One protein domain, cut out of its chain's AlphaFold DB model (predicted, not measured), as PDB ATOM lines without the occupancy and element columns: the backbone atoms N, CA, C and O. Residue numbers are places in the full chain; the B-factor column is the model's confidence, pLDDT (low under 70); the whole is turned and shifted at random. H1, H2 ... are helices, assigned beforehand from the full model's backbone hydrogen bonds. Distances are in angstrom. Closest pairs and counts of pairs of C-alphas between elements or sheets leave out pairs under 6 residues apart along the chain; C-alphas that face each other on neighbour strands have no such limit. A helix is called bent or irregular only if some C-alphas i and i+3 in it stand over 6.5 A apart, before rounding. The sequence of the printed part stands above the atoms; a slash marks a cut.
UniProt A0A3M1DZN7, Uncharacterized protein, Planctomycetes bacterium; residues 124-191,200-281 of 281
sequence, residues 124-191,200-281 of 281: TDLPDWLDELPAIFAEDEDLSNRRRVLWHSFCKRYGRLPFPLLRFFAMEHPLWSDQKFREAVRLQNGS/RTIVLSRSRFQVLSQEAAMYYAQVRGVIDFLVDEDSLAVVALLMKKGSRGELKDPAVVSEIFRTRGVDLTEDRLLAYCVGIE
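This is residues 124 to 191 and 200 to 281 of the 281 residues of an uncharacterized protein of Planctomycetes bacterium (UniProt A0A3M1DZN7). One long helix, H6, runs through the domain, and the shorter helices H1, H2, H4 and H9 pack round it, H1, H2 and H9 crosswise. After H6 the chain folds back into a helical hairpin of H7 and H8, with H3 packed on H8, while H5 lies far out at one end of the longest axis and touches no helix. The printed part has 150 residues with nine named helices, H1 to H9 in order along the chain, and no named strand: the class is all helix. The whole is compact, with a radius of gyration of the C-alphas of 16.2 A, and spans 49 by 37 by 26 A.

H1, residues 128 to 137, touches residues 220 to 227 of the hub H6, residues 206 to 232, the same way at a steep tilt of 68 degrees, only just short of about perpendicular; the closest C-alphas are those of Leu 133 and Val 223, 6.1 A apart. H2, residues 141 to 158, touches H6 about perpendicular at 82 degrees, with the C-alphas of Arg 147 and Ala 221 closest at 4.5 A. H3, residues 165 to 170, touches H8, residues 254 to 263, with the C-alphas of Phe 169 and Pro 254 closest at 5.4 A. H4, residues 174 to 177, touches H6, and the C-alphas of Pro 174 and Ala 216 are closest at 5.2 A. H5, residues 179 to 190, touches no helix. H7, residues 237 to 246, and H8 form a hairpin at a shallow tilt of 34 degrees, only just short of steep, with the C-alphas of Val 238 and Phe 261 closest at 7.0 A. H9, residues 270 to 279, touches H2, with the C-alphas of His 152 and Cys 277 closest at 5.5 A. Every O i to N i+4 pair is within hydrogen-bond range in H2, H3, H5, H6, H8 and H9; in H1 it is 4 of 6 and in H7 5 of 6, and H4 is too short for such a pair.

H1 begins at C-alpha 128, (20.873, 20.263, 102.309), and is irregular, but only just: C-alphas 131 and 134 are 6.6 A apart. H2 is 25.5 A long, H5 15.9 A, and H6 38.6 A, from C-alpha 206 at (1.324, 21.333, 87.415). H9 ends at C-alpha 279, (22.561, 47.222, 100.229).

The C-alphas of Ser 191 and Glu 281 are the two farthest apart, 52.7 A. Residues 192 to 199 are not printed, and C-alphas 191 and 200 are 13.9 A apart across this cut. Of the links that are printed whole, none is long. Residues under pLDDT 70 are 124 to 125, 176 to 191, 200 to 213 and 280 to 281.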
ATOM      1  N   THR A 124      24.871  14.103  99.439       59.78
ATOM      2  CA  THR A 124      25.713  13.736 100.597       59.78
ATOM      3  C   THR A 124      24.926  13.606 101.914       59.78
ATOM      4  O   THR A 124      23.715  13.773 101.944       59.78
ATOM      5  N   ASP A 125      25.613  13.272 103.017       69.31
ATOM      6  CA  ASP A 125      25.044  13.284 104.381       69.31
ATOM      7  C   ASP A 125      25.062  14.681 105.034       69.31
ATOM      8  O   ASP A 125      24.837  14.819 106.240       69.31
ATOM      9  N   LEU A 126      25.407  15.720 104.270       81.12
ATOM     10  CA  LEU A 126      25.426  17.093 104.758       81.12
ATOM     11  C   LEU A 126      23.991  17.632 104.895       81.12
ATOM     12  O   LEU A 126      23.086  17.164 104.207       81.12
ATOM     13  N   PRO A 127      23.763  18.642 105.756       88.19
ATOM     14  CA  PRO A 127      22.545  19.440 105.678       88.19
ATOM     15  C   PRO A 127      22.364  19.991 104.259       88.19
ATOM     16  O   PRO A 127      23.334  20.485 103.684       88.19
ATOM     17  N   ASP A 128      21.140  19.963 103.726       89.44
ATOM     18  CA  ASP A 128      20.873  20.263 102.309       89.44
ATOM     19  C   ASP A 128      21.456  21.614 101.857       89.44
ATOM     20  O   ASP A 128      22.031  21.718 100.780       89.44
ATOM     21  N   TRP A 129      21.419  22.647 102.708       93.38
ATOM     22  CA  TRP A 129      21.928  23.974 102.329       93.38
ATOM     23  C   TRP A 129      23.446  23.971 102.119       93.38
ATOM     24  O   TRP A 129      23.970  24.744 101.319       93.38
ATOM     25  N   LEU A 130      24.147  23.109 102.858       91.50
ATOM     26  CA  LEU A 130      25.592  22.949 102.820       91.50
ATOM     27  C   LEU A 130      26.022  21.988 101.706       91.50
ATOM     28  O   LEU A 130      27.146  22.105 101.225       91.50
ATOM     29  N   ASP A 131      25.144  21.071 101.296       87.00
ATOM     30  CA  ASP A 131      25.324  20.246 100.099       87.00
ATOM     31  C   ASP A 131      25.178  21.081  98.815       87.00
ATOM     32  O   ASP A 131      25.986  20.966  97.897       87.00
ATOM     33  N   GLU A 132      24.206  21.994  98.797       91.12
ATOM     34  CA  GLU A 132      23.906  22.894  97.675       91.12
ATOM     35  C   GLU A 132      24.905  24.047  97.532       91.12
ATOM     36  O   GLU A 132      25.126  24.560  96.436       91.12
ATOM     37  N   LEU A 133      25.548  24.465  98.625       93.00
ATOM     38  CA  LEU A 133      26.525  25.556  98.618       93.00
ATOM     39  C   LEU A 133      27.670  25.343  97.605       93.00
ATOM     40  O   LEU A 133      27.856  26.213  96.751       93.00
ATOM     41  N   PRO A 134      28.443  24.237  97.630       85.69
ATOM     42  CA  PRO A 134      29.494  24.003  96.639       85.69
ATOM     43  C   PRO A 134      28.939  23.857  95.217       85.69
ATOM     44  O   PRO A 134      29.606  24.265  94.265       85.69
ATOM     45  N   ALA A 135      27.729  23.313  95.067       85.75
ATOM     46  CA  ALA A 135      27.076  23.144  93.777       85.75
ATOM     47  C   ALA A 135      26.725  24.487  93.130       85.75
ATOM     48  O   ALA A 135      27.120  24.751  91.995       85.75
ATOM     49  N   ILE A 136      26.087  25.377  93.891       91.75
ATOM     50  CA  ILE A 136      25.729  26.733  93.464       91.75
ATOM     51  C   ILE A 136      26.964  27.619  93.296       91.75
ATOM     52  O   ILE A 136      26.998  28.465  92.404       91.75
ATOM     53  N   PHE A 137      28.005  27.420  94.107       88.50
ATOM     54  CA  PHE A 137      29.273  28.131  93.941       88.50
ATOM     55  C   PHE A 137      29.940  27.823  92.591       88.50
ATOM     56  O   PHE A 137      30.567  28.700  92.003       88.50
ATOM     57  N   ALA A 138      29.793  26.592  92.091       82.31
ATOM     58  CA  ALA A 138      30.398  26.134  90.840       82.31
ATOM     59  C   ALA A 138      29.580  26.460  89.576       82.31
ATOM     60  O   ALA A 138      30.030  26.164  88.464       82.31
ATOM     61  N   GLU A 139      28.380  27.024  89.719       83.81
ATOM     62  CA  GLU A 139      27.533  27.411  88.589       83.81
ATOM     63  C   GLU A 139      28.203  28.465  87.699       83.81
ATOM     64  O   GLU A 139      29.146  29.152  88.090       83.81
ATOM     65  N   ASP A 140      27.731  28.589  86.458       80.81
ATOM     66  CA  ASP A 140      28.177  29.689  85.609       80.81
ATOM     67  C   ASP A 140      27.596  31.044  86.045       80.81
ATOM     68  O   ASP A 140      26.705  31.150  86.894       80.81
ATOM     69  N   GLU A 141      28.160  32.107  85.472       83.38
ATOM     70  CA  GLU A 141      27.828  33.482  85.835       83.38
ATOM     71  C   GLU A 141      26.380  33.840  85.465       83.38
ATOM     72  O   GLU A 141      25.731  34.602  86.180       83.38
ATOM     73  N   ASP A 142      25.832  33.250  84.400       82.88
ATOM     74  CA  ASP A 142      24.456  33.503  83.969       82.88
ATOM     75  C   ASP A 142      23.448  32.965  84.990       82.88
ATOM     76  O   ASP A 142      22.525  33.683  85.397       82.88
ATOM     77  N   LEU A 143      23.610  31.711  85.434       81.56
ATOM     78  CA  LEU A 143      22.732  31.133  86.451       81.56
ATOM     79  C   LEU A 143      22.932  31.813  87.812       81.56
ATOM     80  O   LEU A 143      21.947  32.147  88.479       81.56
ATOM     81  N   SER A 144      24.182  32.116  88.168       88.06
ATOM     82  CA  SER A 144      24.526  32.867  89.380       88.06
ATOM     83  C   SER A 144      23.835  34.232  89.414       88.06
ATOM     84  O   SER A 144      23.176  34.569  90.400       88.06
ATOM     85  N   ASN A 145      23.877  34.987  88.313       89.06
ATOM     86  CA  ASN A 145      23.220  36.290  88.212       89.06
ATOM     87  C   ASN A 145      21.702  36.203  88.320       89.06
ATOM     88  O   ASN A 145      21.090  37.023  89.004       89.06
ATOM     89  N   ARG A 146      21.070  35.185  87.726       88.00
ATOM     90  CA  ARG A 146      19.623  34.971  87.897       88.00
ATOM     91  C   ARG A 146      19.254  34.757  89.363       88.00
ATOM     92  O   ARG A 146      18.259  35.317  89.822       88.00
ATOM     93  N   ARG A 147      20.056  33.983  90.102       93.50
ATOM     94  CA  ARG A 147      19.852  33.751  91.540       93.50
ATOM     95  C   ARG A 147      20.043  35.027  92.355       93.50
ATOM     96  O   ARG A 147      19.182  35.321  93.180       93.50
ATOM     97  N   ARG A 148      21.086  35.821  92.076       94.62
ATOM     98  CA  ARG A 148      21.301  37.135  92.714       94.62
ATOM     99  C   ARG A 148      20.129  38.078  92.473       94.62
ATOM    100  O   ARG A 148      19.570  38.617  93.422       94.62
ATOM    101  N   VAL A 149      19.696  38.233  91.221       94.88
ATOM    102  CA  VAL A 149      18.544  39.085  90.878       94.88
ATOM    103  C   VAL A 149      17.303  38.639  91.644       94.88
ATOM    104  O   VAL A 149      16.602  39.479  92.207       94.88
ATOM    105  N   LEU A 150      17.040  37.333  91.708       92.81
ATOM    106  CA  LEU A 150      15.896  36.783  92.431       92.81
ATOM    107  C   LEU A 150      15.978  37.062  93.940       92.81
ATOM    108  O   LEU A 150      14.998  37.518  94.532       92.81
ATOM    109  N   TRP A 151      17.155  36.841  94.527       95.50
ATOM    110  CA  TRP A 151      17.479  37.101  95.929       95.50
ATOM    111  C   TRP A 151      17.256  38.569  96.310       95.50
ATOM    112  O   TRP A 151      16.400  38.875  97.144       95.50
ATOM    113  N   HIS A 152      17.950  39.487  95.631       95.50
ATOM    114  CA  HIS A 152      17.861  40.925  95.887       95.50
ATOM    115  C   HIS A 152      16.444  41.451  95.662       95.50
ATOM    116  O   HIS A 152      15.926  42.215  96.479       95.50
ATOM    117  N   SER A 153      15.782  41.014  94.584       95.25
ATOM    118  CA  SER A 153      14.402  41.419  94.287       95.25
ATOM    119  C   SER A 153      13.439  40.997  95.395       95.25
ATOM    120  O   SER A 153      12.542  41.764  95.749       95.25
ATOM    121  N   PHE A 154      13.621  39.802  95.970       96.56
ATOM    122  CA  PHE A 154      12.819  39.345  97.099       96.56
ATOM    123  C   PHE A 154      13.061  40.210  98.342       96.56
ATOM    124  O   PHE A 154      12.100  40.753  98.895       96.56
ATOM    125  N   CYS A 155      14.318  40.388  98.764       96.94
ATOM    126  CA  CYS A 155      14.630  41.160  99.970       96.94
ATOM    127  C   CYS A 155      14.155  42.609  99.861       96.94
ATOM    128  O   CYS A 155      13.518  43.109 100.783       96.94
ATOM    129  N   LYS A 156      14.407  43.271  98.721       95.62
ATOM    130  CA  LYS A 156      13.988  44.662  98.483       95.62
ATOM    131  C   LYS A 156      12.462  44.795  98.496       95.62
ATOM    132  O   LYS A 156      11.935  45.752  99.051       95.62
ATOM    133  N   ARG A 157      11.737  43.822  97.931       96.69
ATOM    134  CA  ARG A 157      10.266  43.846  97.885       96.69
ATOM    135  C   ARG A 157       9.612  43.580  99.238       96.69
ATOM    136  O   ARG A 157       8.584  44.185  99.531       96.69
ATOM    137  N   TYR A 158      10.136  42.632 100.009       97.06
ATOM    138  CA  TYR A 158       9.468  42.135 101.216       97.06
ATOM    139  C   TYR A 158      10.111  42.597 102.526       97.06
ATOM    140  O   TYR A 158       9.524  42.364 103.579       97.06
ATOM    141  N   GLY A 159      11.290  43.225 102.484       96.81
ATOM    142  CA  GLY A 159      12.007  43.687 103.674       96.81
ATOM    143  C   GLY A 159      12.415  42.552 104.616       96.81
ATOM    144  O   GLY A 159      12.455  42.749 105.825       96.81
ATOM    145  N   ARG A 160      12.641  41.345 104.082       97.31
ATOM    146  CA  ARG A 160      13.024  40.147 104.845       97.31
ATOM    147  C   ARG A 160      13.704  39.113 103.954       97.31
ATOM    148  O   ARG A 160      13.531  39.138 102.734       97.31
ATOM    149  N   LEU A 161      14.384  38.148 104.570       97.50
ATOM    150  CA  LEU A 161      14.888  36.961 103.876       97.50
ATOM    151  C   LEU A 161      13.707  36.068 103.405       97.50
ATOM    152  O   LEU A 161      12.660  36.025 104.072       97.50
ATOM    153  N   PRO A 162      13.838  35.338 102.279       95.38
ATOM    154  CA  PRO A 162      12.926  34.274 101.856       95.38
ATOM    155  C   PRO A 162      12.638  33.278 102.977       95.38
ATOM    156  O   PRO A 162      11.466  33.039 103.289       95.38
ATOM    157  N   PHE A 163      13.695  32.792 103.631       96.56
ATOM    158  CA  PHE A 163      13.632  31.901 104.783       96.56
ATOM    159  C   PHE A 163      14.441  32.486 105.958       96.56
ATOM    160  O   PHE A 163      15.589  32.885 105.756       96.56
ATOM    161  N   PRO A 164      13.890  32.514 107.188       96.44
ATOM    162  CA  PRO A 164      14.659  32.816 108.403       96.44
ATOM    163  C   PRO A 164      15.884  31.900 108.527       96.44
ATOM    164  O   PRO A 164      15.783  30.725 108.172       96.44
ATOM    165  N   LEU A 165      17.017  32.385 109.040       95.88
ATOM    166  CA  LEU A 165      18.298  31.658 108.999       95.88
ATOM    167  C   LEU A 165      18.243  30.323 109.743       95.88
ATOM    168  O   LEU A 165      18.661  29.299 109.207       95.88
ATOM    169  N   LEU A 166      17.658  30.305 110.944       94.25
ATOM    170  CA  LEU A 166      17.526  29.067 111.718       94.25
ATOM    171  C   LEU A 166      16.681  28.024 110.968       94.25
ATOM    172  O   LEU A 166      16.997  26.836 110.978       94.25
ATOM    173  N   ARG A 167      15.625  28.476 110.275       94.38
ATOM    174  CA  ARG A 167      14.799  27.614 109.420       94.38
ATOM    175  C   ARG A 167      15.576  27.165 108.185       94.38
ATOM    176  O   ARG A 167      15.498  25.998 107.830       94.38
ATOM    177  N   PHE A 168      16.301  28.070 107.539       95.94
ATOM    178  CA  PHE A 168      17.089  27.797 106.342       95.94
ATOM    179  C   PHE A 168      18.167  26.733 106.591       95.94
ATOM    180  O   PHE A 168      18.314  25.819 105.788       95.94
ATOM    181  N   PHE A 169      18.856  26.784 107.734       94.31
ATOM    182  CA  PHE A 169      19.872  25.784 108.077       94.31
ATOM    183  C   PHE A 169      19.305  24.405 108.439       94.31
ATOM    184  O   PHE A 169      20.047  23.427 108.398       94.31
ATOM    185  N   ALA A 170      18.019  24.321 108.791       90.94
ATOM    186  CA  ALA A 170      17.360  23.079 109.199       90.94
ATOM    187  C   ALA A 170      16.376  22.513 108.169       90.94
ATOM    188  O   ALA A 170      15.877  21.404 108.358       90.94
ATOM    189  N   MET A 171      16.019  23.275 107.134       88.75
ATOM    190  CA  MET A 171      15.000  22.833 106.190       88.75
ATOM    191  C   MET A 171      15.540  21.757 105.255       88.75
ATOM    192  O   MET A 171      16.650  21.870 104.740       88.75
ATOM    193  N   GLU A 172      14.699  20.753 105.002       86.00
ATOM    194  CA  GLU A 172      14.888  19.856 103.867       86.00
ATOM    195  C   GLU A 172      14.801  20.665 102.566       86.00
ATOM    196  O   GLU A 172      14.017  21.618 102.448       86.00
ATOM    197  N   HIS A 173      15.570  20.249 101.570       83.06
ATOM    198  CA  HIS A 173      15.537  20.799 100.232       83.06
ATOM    199  C   HIS A 173      14.088  20.773  99.704       83.06
ATOM    200  O   HIS A 173      13.438  19.720  99.764       83.06
ATOM    201  N   PRO A 174      13.541  21.879  99.159       80.12
ATOM    202  CA  PRO A 174      12.114  21.969  98.840       80.12
ATOM    203  C   PRO A 174      11.594  20.845  97.938       80.12
ATOM    204  O   PRO A 174      10.505  20.329  98.182       80.12
ATOM    205  N   LEU A 175      12.388  20.379  96.965       70.25
ATOM    206  CA  LEU A 175      12.009  19.242  96.108       70.25
ATOM    207  C   LEU A 175      11.855  17.916  96.878       70.25
ATOM    208  O   LEU A 175      11.044  17.078  96.490       70.25
ATOM    209  N   TRP A 176      12.588  17.738  97.979       67.94
ATOM    210  CA  TRP A 176      12.570  16.543  98.828       67.94
ATOM    211  C   TRP A 176      11.574  16.637  99.985       67.94
ATOM    212  O   TRP A 176      11.146  15.607 100.504       67.94
ATOM    213  N   SER A 177      11.134  17.843 100.343       68.44
ATOM    214  CA  SER A 177      10.129  18.050 101.396       68.44
ATOM    215  C   SER A 177       8.786  17.357 101.093       68.44
ATOM    216  O   SER A 177       8.026  16.985 101.997       68.44
ATOM    217  N   ASP A 178       8.506  17.098  99.812       68.19
ATOM    218  CA  ASP A 178       7.270  16.490  99.348       68.19
ATOM    219  C   ASP A 178       7.170  14.996  99.708       68.19
ATOM    220  O   ASP A 178       7.909  14.146  99.211       68.19
ATOM    221  N   GLN A 179       6.205  14.648 100.565       64.50
ATOM    222  CA  GLN A 179       5.979  13.265 100.998       64.50
ATOM    223  C   GLN A 179       5.686  12.309  99.831       64.50
ATOM    224  O   GLN A 179       6.179  11.187  99.845       64.50
ATOM    225  N   LYS A 180       4.932  12.732  98.807       62.25
ATOM    226  CA  LYS A 180       4.606  11.867  97.660       62.25
ATOM    227  C   LYS A 180       5.825  11.649  96.773       62.25
ATOM    228  O   LYS A 180       6.012  10.548  96.263       62.25
ATOM    229  N   PHE A 181       6.662  12.671  96.622       62.53
ATOM    230  CA  PHE A 181       7.956  12.546  95.962       62.53
ATOM    231  C   PHE A 181       8.864  11.567  96.720       62.53
ATOM    232  O   PHE A 181       9.368  10.614  96.130       62.53
ATOM    233  N   ARG A 182       8.981  11.709  98.048       63.88
ATOM    234  CA  ARG A 182       9.754  10.781  98.892       63.88
ATOM    235  C   ARG A 182       9.214   9.358  98.864       63.88
ATOM    236  O   ARG A 182       9.999   8.420  98.794       63.88
ATOM    237  N   GLU A 183       7.901   9.171  98.916       60.84
ATOM    238  CA  GLU A 183       7.267   7.854  98.820       60.84
ATOM    239  C   GLU A 183       7.505   7.214  97.451       60.84
ATOM    240  O   GLU A 183       7.839   6.031  97.390       60.84
ATOM    241  N   ALA A 184       7.431   7.991  96.364       59.41
ATOM    242  CA  ALA A 184       7.768   7.511  95.026       59.41
ATOM    243  C   ALA A 184       9.229   7.033  94.943       59.41
ATOM    244  O   ALA A 184       9.492   5.953  94.411       59.41
ATOM    245  N   VAL A 185      10.165   7.780  95.538       54.12
ATOM    246  CA  VAL A 185      11.589   7.408  95.600       54.12
ATOM    247  C   VAL A 185      11.835   6.218  96.548       54.12
ATOM    248  O   VAL A 185      12.614   5.318  96.236       54.12
ATOM    249  N   ARG A 186      11.143   6.127  97.690       56.91
ATOM    250  CA  ARG A 186      11.286   5.011  98.650       56.91
ATOM    251  C   ARG A 186      10.736   3.692  98.113       56.91
ATOM    252  O   ARG A 186      11.395   2.661  98.237       56.91
ATOM    253  N   LEU A 187       9.559   3.706  97.482       53.94
ATOM    254  CA  LEU A 187       8.973   2.520  96.840       53.94
ATOM    255  C   LEU A 187       9.864   1.984  95.705       53.94
ATOM    256  O   LEU A 187       9.864   0.781  95.429       53.94
ATOM    257  N   GLN A 188      10.670   2.854  95.093       52.38
ATOM    258  CA  GLN A 188      11.672   2.500  94.091       52.38
ATOM    259  C   GLN A 188      12.898   1.790  94.690       52.38
ATOM    260  O   GLN A 188      13.374   0.831  94.084       52.38
ATOM    261  N   ASN A 189      13.365   2.193  95.877       45.47
ATOM    262  CA  ASN A 189      14.496   1.546  96.559       45.47
ATOM    263  C   ASN A 189      14.103   0.220  97.244       45.47
ATOM    264  O   ASN A 189      14.920  -0.693  97.335       45.47
ATOM    265  N   GLY A 190      12.846   0.082  97.687       39.78
ATOM    266  CA  GLY A 190      12.350  -1.109  98.395       39.78
ATOM    267  C   GLY A 190      11.801  -2.243  97.516       39.78
ATOM    268  O   GLY A 190      11.592  -3.358  98.001       39.78
ATOM    269  N   SER A 191      11.559  -2.010  96.222       39.59
ATOM    270  CA  SER A 191      10.953  -3.024  95.352       39.59
ATOM    271  C   SER A 191      11.994  -4.018  94.826       39.59
ATOM    272  O   SER A 191      12.727  -3.740  93.881       39.59
ATOM    273  N   ARG A 200      13.468   6.787  85.164       42.81
ATOM    274  CA  ARG A 200      12.041   6.750  85.524       42.81
ATOM    275  C   ARG A 200      11.538   8.159  85.823       42.81
ATOM    276  O   ARG A 200      12.204   8.918  86.517       42.81
ATOM    277  N   THR A 201      10.362   8.483  85.294       41.69
ATOM    278  CA  THR A 201       9.740   9.810  85.378       41.69
ATOM    279  C   THR A 201       8.725   9.848  86.519       41.69
ATOM    280  O   THR A 201       7.795   9.043  86.537       41.69
ATOM    281  N   ILE A 202       8.870  10.797  87.447       45.09
ATOM    282  CA  ILE A 202       7.862  11.093  88.476       45.09
ATOM    283  C   ILE A 202       6.943  12.194  87.931       45.09
ATOM    284  O   ILE A 202       7.415  13.263  87.552       45.09
ATOM    285  N   VAL A 203       5.632  11.939  87.876       48.41
ATOM    286  CA  VAL A 203       4.641  12.908  87.381       48.41
ATOM    287  C   VAL A 203       3.992  13.625  88.562       48.41
ATOM    288  O   VAL A 203       3.279  13.016  89.358       48.41
ATOM    289  N   LEU A 204       4.227  14.933  88.666       51.12
ATOM    290  CA  LEU A 204       3.570  15.819  89.628       51.12
ATOM    291  C   LEU A 204       2.448  16.609  88.939       51.12
ATOM    292  O   LEU A 204       2.501  16.861  87.735       51.12
ATOM    293  N   SER A 205       1.431  17.040  89.695       51.94
ATOM    294  CA  SER A 205       0.459  18.000  89.156       51.94
ATOM    295  C   SER A 205       1.142  19.345  88.891       51.94
ATOM    296  O   SER A 205       2.017  19.766  89.650       51.94
ATOM    297  N   ARG A 206       0.720  20.053  87.834       53.81
ATOM    298  CA  ARG A 206       1.324  21.333  87.415       53.81
ATOM    299  C   ARG A 206       1.378  22.363  88.545       53.81
ATOM    300  O   ARG A 206       2.415  22.981  88.750       53.81
ATOM    301  N   SER A 207       0.287  22.520  89.296       63.38
ATOM    302  CA  SER A 207       0.215  23.464  90.419       63.38
ATOM    303  C   SER A 207       1.191  23.113  91.541       63.38
ATOM    304  O   SER A 207       1.823  24.000  92.105       63.38
ATOM    305  N   ARG A 208       1.365  21.822  91.840       61.03
ATOM    306  CA  ARG A 208       2.278  21.356  92.888       61.03
ATOM    307  C   ARG A 208       3.737  21.486  92.464       61.03
ATOM    308  O   ARG A 208       4.542  21.989  93.236       61.03
ATOM    309  N   PHE A 209       4.057  21.111  91.225       61.22
ATOM    310  CA  PHE A 209       5.384  21.331  90.653       61.22
ATOM    311  C   PHE A 209       5.753  22.817  90.649       61.22
ATOM    312  O   PHE A 209       6.873  23.168  90.999       61.22
ATOM    313  N   GLN A 210       4.807  23.697  90.308       63.38
ATOM    314  CA  GLN A 210       5.039  25.138  90.281       63.38
ATOM    315  C   GLN A 210       5.378  25.700  91.667       63.38
ATOM    316  O   GLN A 210       6.322  26.475  91.774       63.38
ATOM    317  N   VAL A 211       4.662  25.288  92.719       68.81
ATOM    318  CA  VAL A 211       4.966  25.704  94.100       68.81
ATOM    319  C   VAL A 211       6.348  25.205  94.527       68.81
ATOM    320  O   VAL A 211       7.179  26.010  94.935       68.81
ATOM    321  N   LEU A 212       6.633  23.909  94.352       66.50
ATOM    322  CA  LEU A 212       7.930  23.327  94.727       66.50
ATOM    323  C   LEU A 212       9.094  23.959  93.952       66.50
ATOM    324  O   LEU A 212      10.151  24.208  94.521       66.50
ATOM    325  N   SER A 213       8.890  24.268  92.671       68.44
ATOM    326  CA  SER A 213       9.900  24.930  91.836       68.44
ATOM    327  C   SER A 213      10.155  26.369  92.279       68.44
ATOM    328  O   SER A 213      11.294  26.823  92.248       68.44
ATOM    329  N   GLN A 214       9.116  27.097  92.701       75.81
ATOM    330  CA  GLN A 214       9.266  28.458  93.223       75.81
ATOM    331  C   GLN A 214       9.990  28.467  94.572       75.81
ATOM    332  O   GLN A 214      10.889  29.283  94.771       75.81
ATOM    333  N   GLU A 215       9.641  27.550  95.476       82.25
ATOM    334  CA  GLU A 215      10.336  27.411  96.758       82.25
ATOM    335  C   GLU A 215      11.795  26.985  96.568       82.25
ATOM    336  O   GLU A 215      12.675  27.597  97.168       82.25
ATOM    337  N   ALA A 216      12.071  26.017  95.686       82.81
ATOM    338  CA  ALA A 216      13.434  25.618  95.332       82.81
ATOM    339  C   ALA A 216      14.229  26.784  94.724       82.81
ATOM    340  O   ALA A 216      15.363  27.036  95.120       82.81
ATOM    341  N   ALA A 217      13.625  27.561  93.820       86.31
ATOM    342  CA  ALA A 217      14.277  28.731  93.239       86.31
ATOM    343  C   ALA A 217      14.662  29.770  94.306       86.31
ATOM    344  O   ALA A 217      15.776  30.291  94.268       86.31
ATOM    345  N   MET A 218      13.779  30.039  95.276       93.81
ATOM    346  CA  MET A 218      14.082  30.932  96.403       93.81
ATOM    347  C   MET A 218      15.140  30.356  97.335       93.81
ATOM    348  O   MET A 218      15.987  31.094  97.830       93.81
ATOM    349  N   TYR A 219      15.101  29.047  97.570       94.94
ATOM    350  CA  TYR A 219      16.056  28.358  98.424       94.94
ATOM    351  C   TYR A 219      17.468  28.482  97.861       94.94
ATOM    352  O   TYR A 219      18.365  28.984  98.532       94.94
ATOM    353  N   TYR A 220      17.633  28.157  96.583       94.88
ATOM    354  CA  TYR A 220      18.900  28.325  95.892       94.88
ATOM    355  C   TYR A 220      19.342  29.789  95.780       94.88
ATOM    356  O   TYR A 220      20.534  30.081  95.858       94.88
ATOM    357  N   ALA A 221      18.406  30.726  95.599       96.19
ATOM    358  CA  ALA A 221      18.726  32.151  95.616       96.19
ATOM    359  C   ALA A 221      19.274  32.589  96.984       96.19
ATOM    360  O   ALA A 221      20.241  33.343  97.037       96.19
ATOM    361  N   GLN A 222      18.721  32.062  98.079       98.00
ATOM    362  CA  GLN A 222      19.249  32.303  99.420       98.00
ATOM    363  C   GLN A 222      20.621  31.661  99.639       98.00
ATOM    364  O   GLN A 222      21.496  32.318 100.199       98.00
ATOM    365  N   VAL A 223      20.850  30.430  99.159       97.62
ATOM    366  CA  VAL A 223      22.189  29.808  99.188       97.62
ATOM    367  C   VAL A 223      23.200  30.691  98.449       97.62
ATOM    368  O   VAL A 223      24.268  30.967  98.989       97.62
ATOM    369  N   ARG A 224      22.846  31.214  97.264       96.94
ATOM    370  CA  ARG A 224      23.695  32.167  96.529       96.94
ATOM    371  C   ARG A 224      23.966  33.442  97.330       96.94
ATOM    372  O   ARG A 224      25.110  33.872  97.391       96.94
ATOM    373  N   GLY A 225      22.948  34.010  97.975       97.00
ATOM    374  CA  GLY A 225      23.108  35.186  98.833       97.00
ATOM    375  C   GLY A 225      24.064  34.950 100.009       97.00
ATOM    376  O   GLY A 225      24.877  35.816 100.316       97.00
ATOM    377  N   VAL A 226      24.010  33.767 100.632       97.62
ATOM    378  CA  VAL A 226      24.962  33.364 101.684       97.62
ATOM    379  C   VAL A 226      26.371  33.196 101.117       97.62
ATOM    380  O   VAL A 226      27.326  33.642 101.743       97.62
ATOM    381  N   ILE A 227      26.518  32.584  99.940       96.19
ATOM    382  CA  ILE A 227      27.814  32.452  99.258       96.19
ATOM    383  C   ILE A 227      28.445  33.823  99.025       96.19
ATOM    384  O   ILE A 227      29.590  34.023  99.415       96.19
ATOM    385  N   ASP A 228      27.707  34.748  98.409       96.06
ATOM    386  CA  ASP A 228      28.228  36.071  98.061       96.06
ATOM    387  C   ASP A 228      28.616  36.850  99.333       96.06
ATOM    388  O   ASP A 228      29.724  37.377  99.414       96.06
ATOM    389  N   PHE A 229      27.793  36.783 100.389       96.56
ATOM    390  CA  PHE A 229      28.134  37.349 101.700       96.56
ATOM    391  C   PHE A 229      29.444  36.780 102.266       96.56
ATOM    392  O   PHE A 229      30.300  37.525 102.733       96.56
ATOM    393  N   LEU A 230      29.626  35.455 102.223       94.06
ATOM    394  CA  LEU A 230      30.835  34.811 102.743       94.06
ATOM    395  C   LEU A 230      32.077  35.089 101.892       94.06
ATOM    396  O   LEU A 230      33.181  35.053 102.430       94.06
ATOM    397  N   VAL A 231      31.918  35.320 100.588       91.62
ATOM    398  CA  VAL A 231      33.008  35.750  99.701       91.62
ATOM    399  C   VAL A 231      33.446  37.166 100.065       91.62
ATOM    400  O   VAL A 231      34.636  37.388 100.271       91.62
ATOM    401  N   ASP A 232      32.500  38.095 100.195       93.12
ATOM    402  CA  ASP A 232      32.797  39.504 100.474       93.12
ATOM    403  C   ASP A 232      33.387  39.717 101.876       93.12
ATOM    404  O   ASP A 232      34.242  40.579 102.069       93.12
ATOM    405  N   GLU A 233      32.982  38.896 102.849       92.56
ATOM    406  CA  GLU A 233      33.537  38.887 104.210       92.56
ATOM    407  C   GLU A 233      34.816  38.015 104.331       92.56
ATOM    408  O   GLU A 233      35.241  37.706 105.445       92.56
ATOM    409  N   ASP A 234      35.408  37.554 103.216       90.25
ATOM    410  CA  ASP A 234      36.598  36.671 103.156       90.25
ATOM    411  C   ASP A 234      36.522  35.465 104.120       90.25
ATOM    412  O   ASP A 234      37.465  35.064 104.805       90.25
ATOM    413  N   SER A 235      35.328  34.884 104.212       92.00
ATOM    414  CA  SER A 235      34.924  33.953 105.268       92.00
ATOM    415  C   SER A 235      34.594  32.549 104.753       92.00
ATOM    416  O   SER A 235      34.110  31.693 105.503       92.00
ATOM    417  N   LEU A 236      34.920  32.250 103.490       87.81
ATOM    418  CA  LEU A 236      34.714  30.926 102.882       87.81
ATOM    419  C   LEU A 236      35.412  29.786 103.643       87.81
ATOM    420  O   LEU A 236      34.947  28.646 103.607       87.81
ATOM    421  N   ALA A 237      36.483  30.062 104.393       84.94
ATOM    422  CA  ALA A 237      37.153  29.057 105.222       84.94
ATOM    423  C   ALA A 237      36.223  28.424 106.281       84.94
ATOM    424  O   ALA A 237      36.421  27.268 106.669       84.94
ATOM    425  N   VAL A 238      35.178  29.139 106.723       89.62
ATOM    426  CA  VAL A 238      34.170  28.598 107.651       89.62
ATOM    427  C   VAL A 238      33.357  27.477 107.002       89.62
ATOM    428  O   VAL A 238      33.014  26.505 107.678       89.62
ATOM    429  N   VAL A 239      33.129  27.536 105.686       89.38
ATOM    430  CA  VAL A 239      32.422  26.487 104.937       89.38
ATOM    431  C   VAL A 239      33.176  25.162 105.019       89.38
ATOM    432  O   VAL A 239      32.569  24.139 105.315       89.38
ATOM    433  N   ALA A 240      34.502  25.161 104.860       83.50
ATOM    434  CA  ALA A 240      35.302  23.936 104.958       83.50
ATOM    435  C   ALA A 240      35.183  23.269 106.344       83.50
ATOM    436  O   ALA A 240      35.083  22.043 106.453       83.50
ATOM    437  N   LEU A 241      35.142  24.073 107.413       86.56
ATOM    438  CA  LEU A 241      34.891  23.577 108.768       86.56
ATOM    439  C   LEU A 241      33.485  22.984 108.899       86.56
ATOM    440  O   LEU A 241      33.331  21.908 109.480       86.56
ATOM    441  N   LEU A 242      32.473  23.675 108.374       90.56
ATOM    442  CA  LEU A 242      31.094  23.198 108.389       90.56
ATOM    443  C   LEU A 242      30.963  21.889 107.610       90.56
ATOM    444  O   LEU A 242      30.401  20.942 108.142       90.56
ATOM    445  N   MET A 243      31.554  21.770 106.420       85.50
ATOM    446  CA  MET A 243      31.536  20.526 105.640       85.50
ATOM    447  C   MET A 243      32.160  19.362 106.417       85.50
ATOM    448  O   MET A 243      31.589  18.274 106.466       85.50
ATOM    449  N   LYS A 244      33.289  19.599 107.098       83.00
ATOM    450  CA  LYS A 244      33.952  18.592 107.941       83.00
ATOM    451  C   LYS A 244      33.111  18.169 109.149       83.00
ATOM    452  O   LYS A 244      33.140  17.008 109.547       83.00
ATOM    453  N   LYS A 245      32.394  19.104 109.772       87.50
ATOM    454  CA  LYS A 245      31.489  18.812 110.895       87.50
ATOM    455  C   LYS A 245      30.210  18.123 110.425       87.50
ATOM    456  O   LYS A 245      29.739  17.188 111.069       87.50
ATOM    457  N   GLY A 246      29.680  18.550 109.284       85.88
ATOM    458  CA  GLY A 246      28.506  17.972 108.644       85.88
ATOM    459  C   GLY A 246      28.721  16.504 108.301       85.88
ATOM    460  O   GLY A 246      27.890  15.683 108.670       85.88
ATOM    461  N   SER A 247      29.876  16.140 107.731       79.62
ATOM    462  CA  SER A 247      30.177  14.736 107.409       79.62
ATOM    463  C   SER A 247      30.336  13.825 108.628       79.62
ATOM    464  O   SER A 247      30.291  12.605 108.503       79.62
ATOM    465  N   ARG A 248      30.476  14.406 109.823       83.19
ATOM    466  CA  ARG A 248      30.487  13.699 111.113       83.19
ATOM    467  C   ARG A 248      29.119  13.699 111.799       83.19
ATOM    468  O   ARG A 248      28.992  13.210 112.919       83.19
ATOM    469  N   GLY A 249      28.098  14.265 111.156       83.31
ATOM    470  CA  GLY A 249      26.756  14.408 111.712       83.31
ATOM    471  C   GLY A 249      26.667  15.407 112.870       83.31
ATOM    472  O   GLY A 249      25.717  15.341 113.648       83.31
ATOM    473  N   GLU A 250      27.636  16.320 113.005       87.69
ATOM    474  CA  GLU A 250      27.709  17.294 114.107       87.69
ATOM    475  C   GLU A 250      26.827  18.541 113.876       87.69
ATOM    476  O   GLU A 250      26.713  19.377 114.767       87.69
ATOM    477  N   LEU A 251      26.201  18.683 112.700       89.88
ATOM    478  CA  LEU A 251      25.399  19.856 112.309       89.88
ATOM    479  C   LEU A 251      23.879  19.613 112.332       89.88
ATOM    480  O   LEU A 251      23.139  20.246 111.586       89.88
ATOM    481  N   LYS A 252      23.396  18.686 113.169       83.81
ATOM    482  CA  LYS A 252      21.954  18.379 113.274       83.81
ATOM    483  C   LYS A 252      21.132  19.516 113.881       83.81
ATOM    484  O   LYS A 252      19.950  19.637 113.578       83.81
ATOM    485  N   ASP A 253      21.743  20.303 114.760       89.50
ATOM    486  CA  ASP A 253      21.117  21.473 115.364       89.50
ATOM    487  C   ASP A 253      21.537  22.736 114.586       89.50
ATOM    488  O   ASP A 253      22.729  23.068 114.570       89.50
ATOM    489  N   PRO A 254      20.603  23.466 113.950       90.25
ATOM    490  CA  PRO A 254      20.919  24.692 113.212       90.25
ATOM    491  C   PRO A 254      21.515  25.805 114.095       90.25
ATOM    492  O   PRO A 254      22.205  26.692 113.583       90.25
ATOM    493  N   ALA A 255      21.318  25.767 115.420       92.12
ATOM    494  CA  ALA A 255      21.958  26.711 116.337       92.12
ATOM    495  C   ALA A 255      23.484  26.526 116.377       92.12
ATOM    496  O   ALA A 255      24.221  27.506 116.492       92.12
ATOM    497  N   VAL A 256      23.975  25.292 116.196       93.50
ATOM    498  CA  VAL A 256      25.416  24.994 116.124       93.50
ATOM    499  C   VAL A 256      26.051  25.666 114.908       93.50
ATOM    500  O   VAL A 256      27.164  26.175 115.009       93.50
ATOM    501  N   VAL A 257      25.348  25.726 113.773       94.06
ATOM    502  CA  VAL A 257      25.826  26.429 112.570       94.06
ATOM    503  C   VAL A 257      26.018  27.919 112.860       94.06
ATOM    504  O   VAL A 257      27.083  28.470 112.583       94.06
ATOM    505  N   SER A 258      25.018  28.551 113.480       92.94
ATOM    506  CA  SER A 258      25.067  29.977 113.843       92.94
ATOM    507  C   SER A 258      26.198  30.270 114.835       92.94
ATOM    508  O   SER A 258      26.949  31.232 114.681       92.94
ATOM    509  N   GLU A 259      26.381  29.391 115.822       94.06
ATOM    510  CA  GLU A 259      27.469  29.480 116.796       94.06
ATOM    511  C   GLU A 259      28.855  29.317 116.148       94.06
ATOM    512  O   GLU A 259      29.807  30.005 116.524       94.06
ATOM    513  N   ILE A 260      28.989  28.448 115.141       95.69
ATOM    514  CA  ILE A 260      30.237  28.292 114.385       95.69
ATOM    515  C   ILE A 260      30.575  29.578 113.629       95.69
ATOM    516  O   ILE A 260      31.718  30.022 113.715       95.69
ATOM    517  N   PHE A 261      29.620  30.202 112.936       95.81
ATOM    518  CA  PHE A 261      29.868  31.493 112.282       95.81
ATOM    519  C   PHE A 261      30.330  32.544 113.298       95.81
ATOM    520  O   PHE A 261      31.412  33.116 113.147       95.81
ATOM    521  N   ARG A 262      29.600  32.687 114.410       94.25
ATOM    522  CA  ARG A 262      29.918  33.643 115.479       94.25
ATOM    523  C   ARG A 262      31.310  33.429 116.080       94.25
ATOM    524  O   ARG A 262      32.088  34.370 116.201       94.25
ATOM    525  N   THR A 263      31.654  32.194 116.444       95.94
ATOM    526  CA  THR A 263      32.966  31.854 117.039       95.94
ATOM    527  C   THR A 263      34.127  31.982 116.058       95.94
ATOM    528  O   THR A 263      35.281  32.072 116.479       95.94
ATOM    529  N   ARG A 264      33.840  32.015 114.753       95.75
ATOM    530  CA  ARG A 264      34.810  32.290 113.688       95.75
ATOM    531  C   ARG A 264      34.861  33.759 113.272       95.75
ATOM    532  O   ARG A 264      35.604  34.074 112.353       95.75
ATOM    533  N   GLY A 265      34.142  34.636 113.973       94.50
ATOM    534  CA  GLY A 265      34.141  36.074 113.706       94.50
ATOM    535  C   GLY A 265      33.277  36.487 112.515       94.50
ATOM    536  O   GLY A 265      33.410  37.613 112.054       94.50
ATOM    537  N   VAL A 266      32.396  35.607 112.034       95.44
ATOM    538  CA  VAL A 266      31.468  35.893 110.937       95.44
ATOM    539  C   VAL A 266      30.112  36.270 111.524       95.44
ATOM    540  O   VAL A 266      29.434  35.433 112.124       95.44
ATOM    541  N   ASP A 267      29.699  37.523 111.341       94.62
ATOM    542  CA  ASP A 267      28.391  38.025 111.780       94.62
ATOM    543  C   ASP A 267      27.281  37.637 110.787       94.62
ATOM    544  O   ASP A 267      26.675  38.473 110.122       94.62
ATOM    545  N   LEU A 268      27.021  36.335 110.641       95.69
ATOM    546  CA  LEU A 268      25.921  35.843 109.808       95.69
ATOM    547  C   LEU A 268      24.604  35.842 110.601       95.69
ATOM    548  O   LEU A 268      24.090  34.794 110.992       95.69
ATOM    549  N   THR A 269      24.069  37.034 110.859       96.19
ATOM    550  CA  THR A 269      22.740  37.243 111.457       96.19
ATOM    551  C   THR A 269      21.694  37.580 110.394       96.19
ATOM    552  O   THR A 269      22.032  37.950 109.269       96.19
ATOM    553  N   GLU A 270      20.402  37.443 110.725       96.19
ATOM    554  CA  GLU A 270      19.320  37.759 109.776       96.19
ATOM    555  C   GLU A 270      19.363  39.225 109.349       96.19
ATOM    556  O   GLU A 270      19.289  39.508 108.156       96.19
ATOM    557  N   ASP A 271      19.560  40.134 110.304       96.56
ATOM    558  CA  ASP A 271      19.659  41.571 110.043       96.56
ATOM    559  C   ASP A 271      20.880  41.900 109.185       96.56
ATOM    560  O   ASP A 271      20.774  42.676 108.234       96.56
ATOM    561  N   ARG A 272      22.033  41.279 109.468       96.88
ATOM    562  CA  ARG A 272      23.260  41.516 108.704       96.88
ATOM    563  C   ARG A 272      23.154  40.983 107.276       96.88
ATOM    564  O   ARG A 272      23.476  41.710 106.336       96.88
ATOM    565  N   LEU A 273      22.645  39.763 107.094       97.12
ATOM    566  CA  LEU A 273      22.440  39.180 105.767       97.12
ATOM    567  C   LEU A 273      21.347  39.923 104.984       97.12
ATOM    568  O   LEU A 273      21.463  40.096 103.770       97.12
ATOM    569  N   LEU A 274      20.296  40.398 105.658       97.75
ATOM    570  CA  LEU A 274      19.261  41.218 105.036       97.75
ATOM    571  C   LEU A 274      19.826  42.568 104.594       97.75
ATOM    572  O   LEU A 274      19.580  42.967 103.459       97.75
ATOM    573  N   ALA A 275      20.606  43.239 105.449       96.62
ATOM    574  CA  ALA A 275      21.283  44.491 105.124       96.62
ATOM    575  C   ALA A 275      22.205  44.330 103.907       96.62
ATOM    576  O   ALA A 275      22.159  45.151 102.993       96.62
ATOM    577  N   TYR A 276      22.968  43.235 103.850       96.00
ATOM    578  CA  TYR A 276      23.770  42.869 102.682       96.00
ATOM    579  C   TYR A 276      22.899  42.668 101.432       96.00
ATOM    580  O   TYR A 276      23.145  43.262 100.386       96.00
ATOM    581  N   CYS A 277      21.808  41.906 101.552       94.12
ATOM    582  CA  CYS A 277      20.882  41.658 100.450       94.12
ATOM    583  C   CYS A 277      20.240  42.942  99.891       94.12
ATOM    584  O   CYS A 277      19.998  43.042  98.690       94.12
ATOM    585  N   VAL A 278      19.919  43.927 100.730       93.25
ATOM    586  CA  VAL A 278      19.295  45.176 100.256       93.25
ATOM    587  C   VAL A 278      20.316  46.226  99.819       93.25
ATOM    588  O   VAL A 278      19.980  47.045  98.966       93.25
ATOM    589  N   GLY A 279      21.528  46.195 100.383       82.12
ATOM    590  CA  GLY A 279      22.561  47.222 100.229       82.12
ATOM    591  C   GLY A 279      23.475  47.075  99.013       82.12
ATOM    592  O   GLY A 279      24.256  47.985  98.753       82.12
ATOM    593  N   ILE A 280      23.387  45.970  98.271       68.06
ATOM    594  CA  ILE A 280      24.092  45.817  96.993       68.06
ATOM    595  C   ILE A 280      23.265  46.486  95.881       68.06
ATOM    596  O   ILE A 280      22.093  46.136  95.646       68.06
ATOM    597  N   GLU A 281      23.880  47.478  95.235       49.53
ATOM    598  CA  GLU A 281      23.428  48.127  93.994       49.53
ATOM    599  C   GLU A 281      24.271  47.671  92.804       49.53
ATOM    600  O   GLU A 281      25.518  47.717  92.904       49.53
TER     601      GLU A 281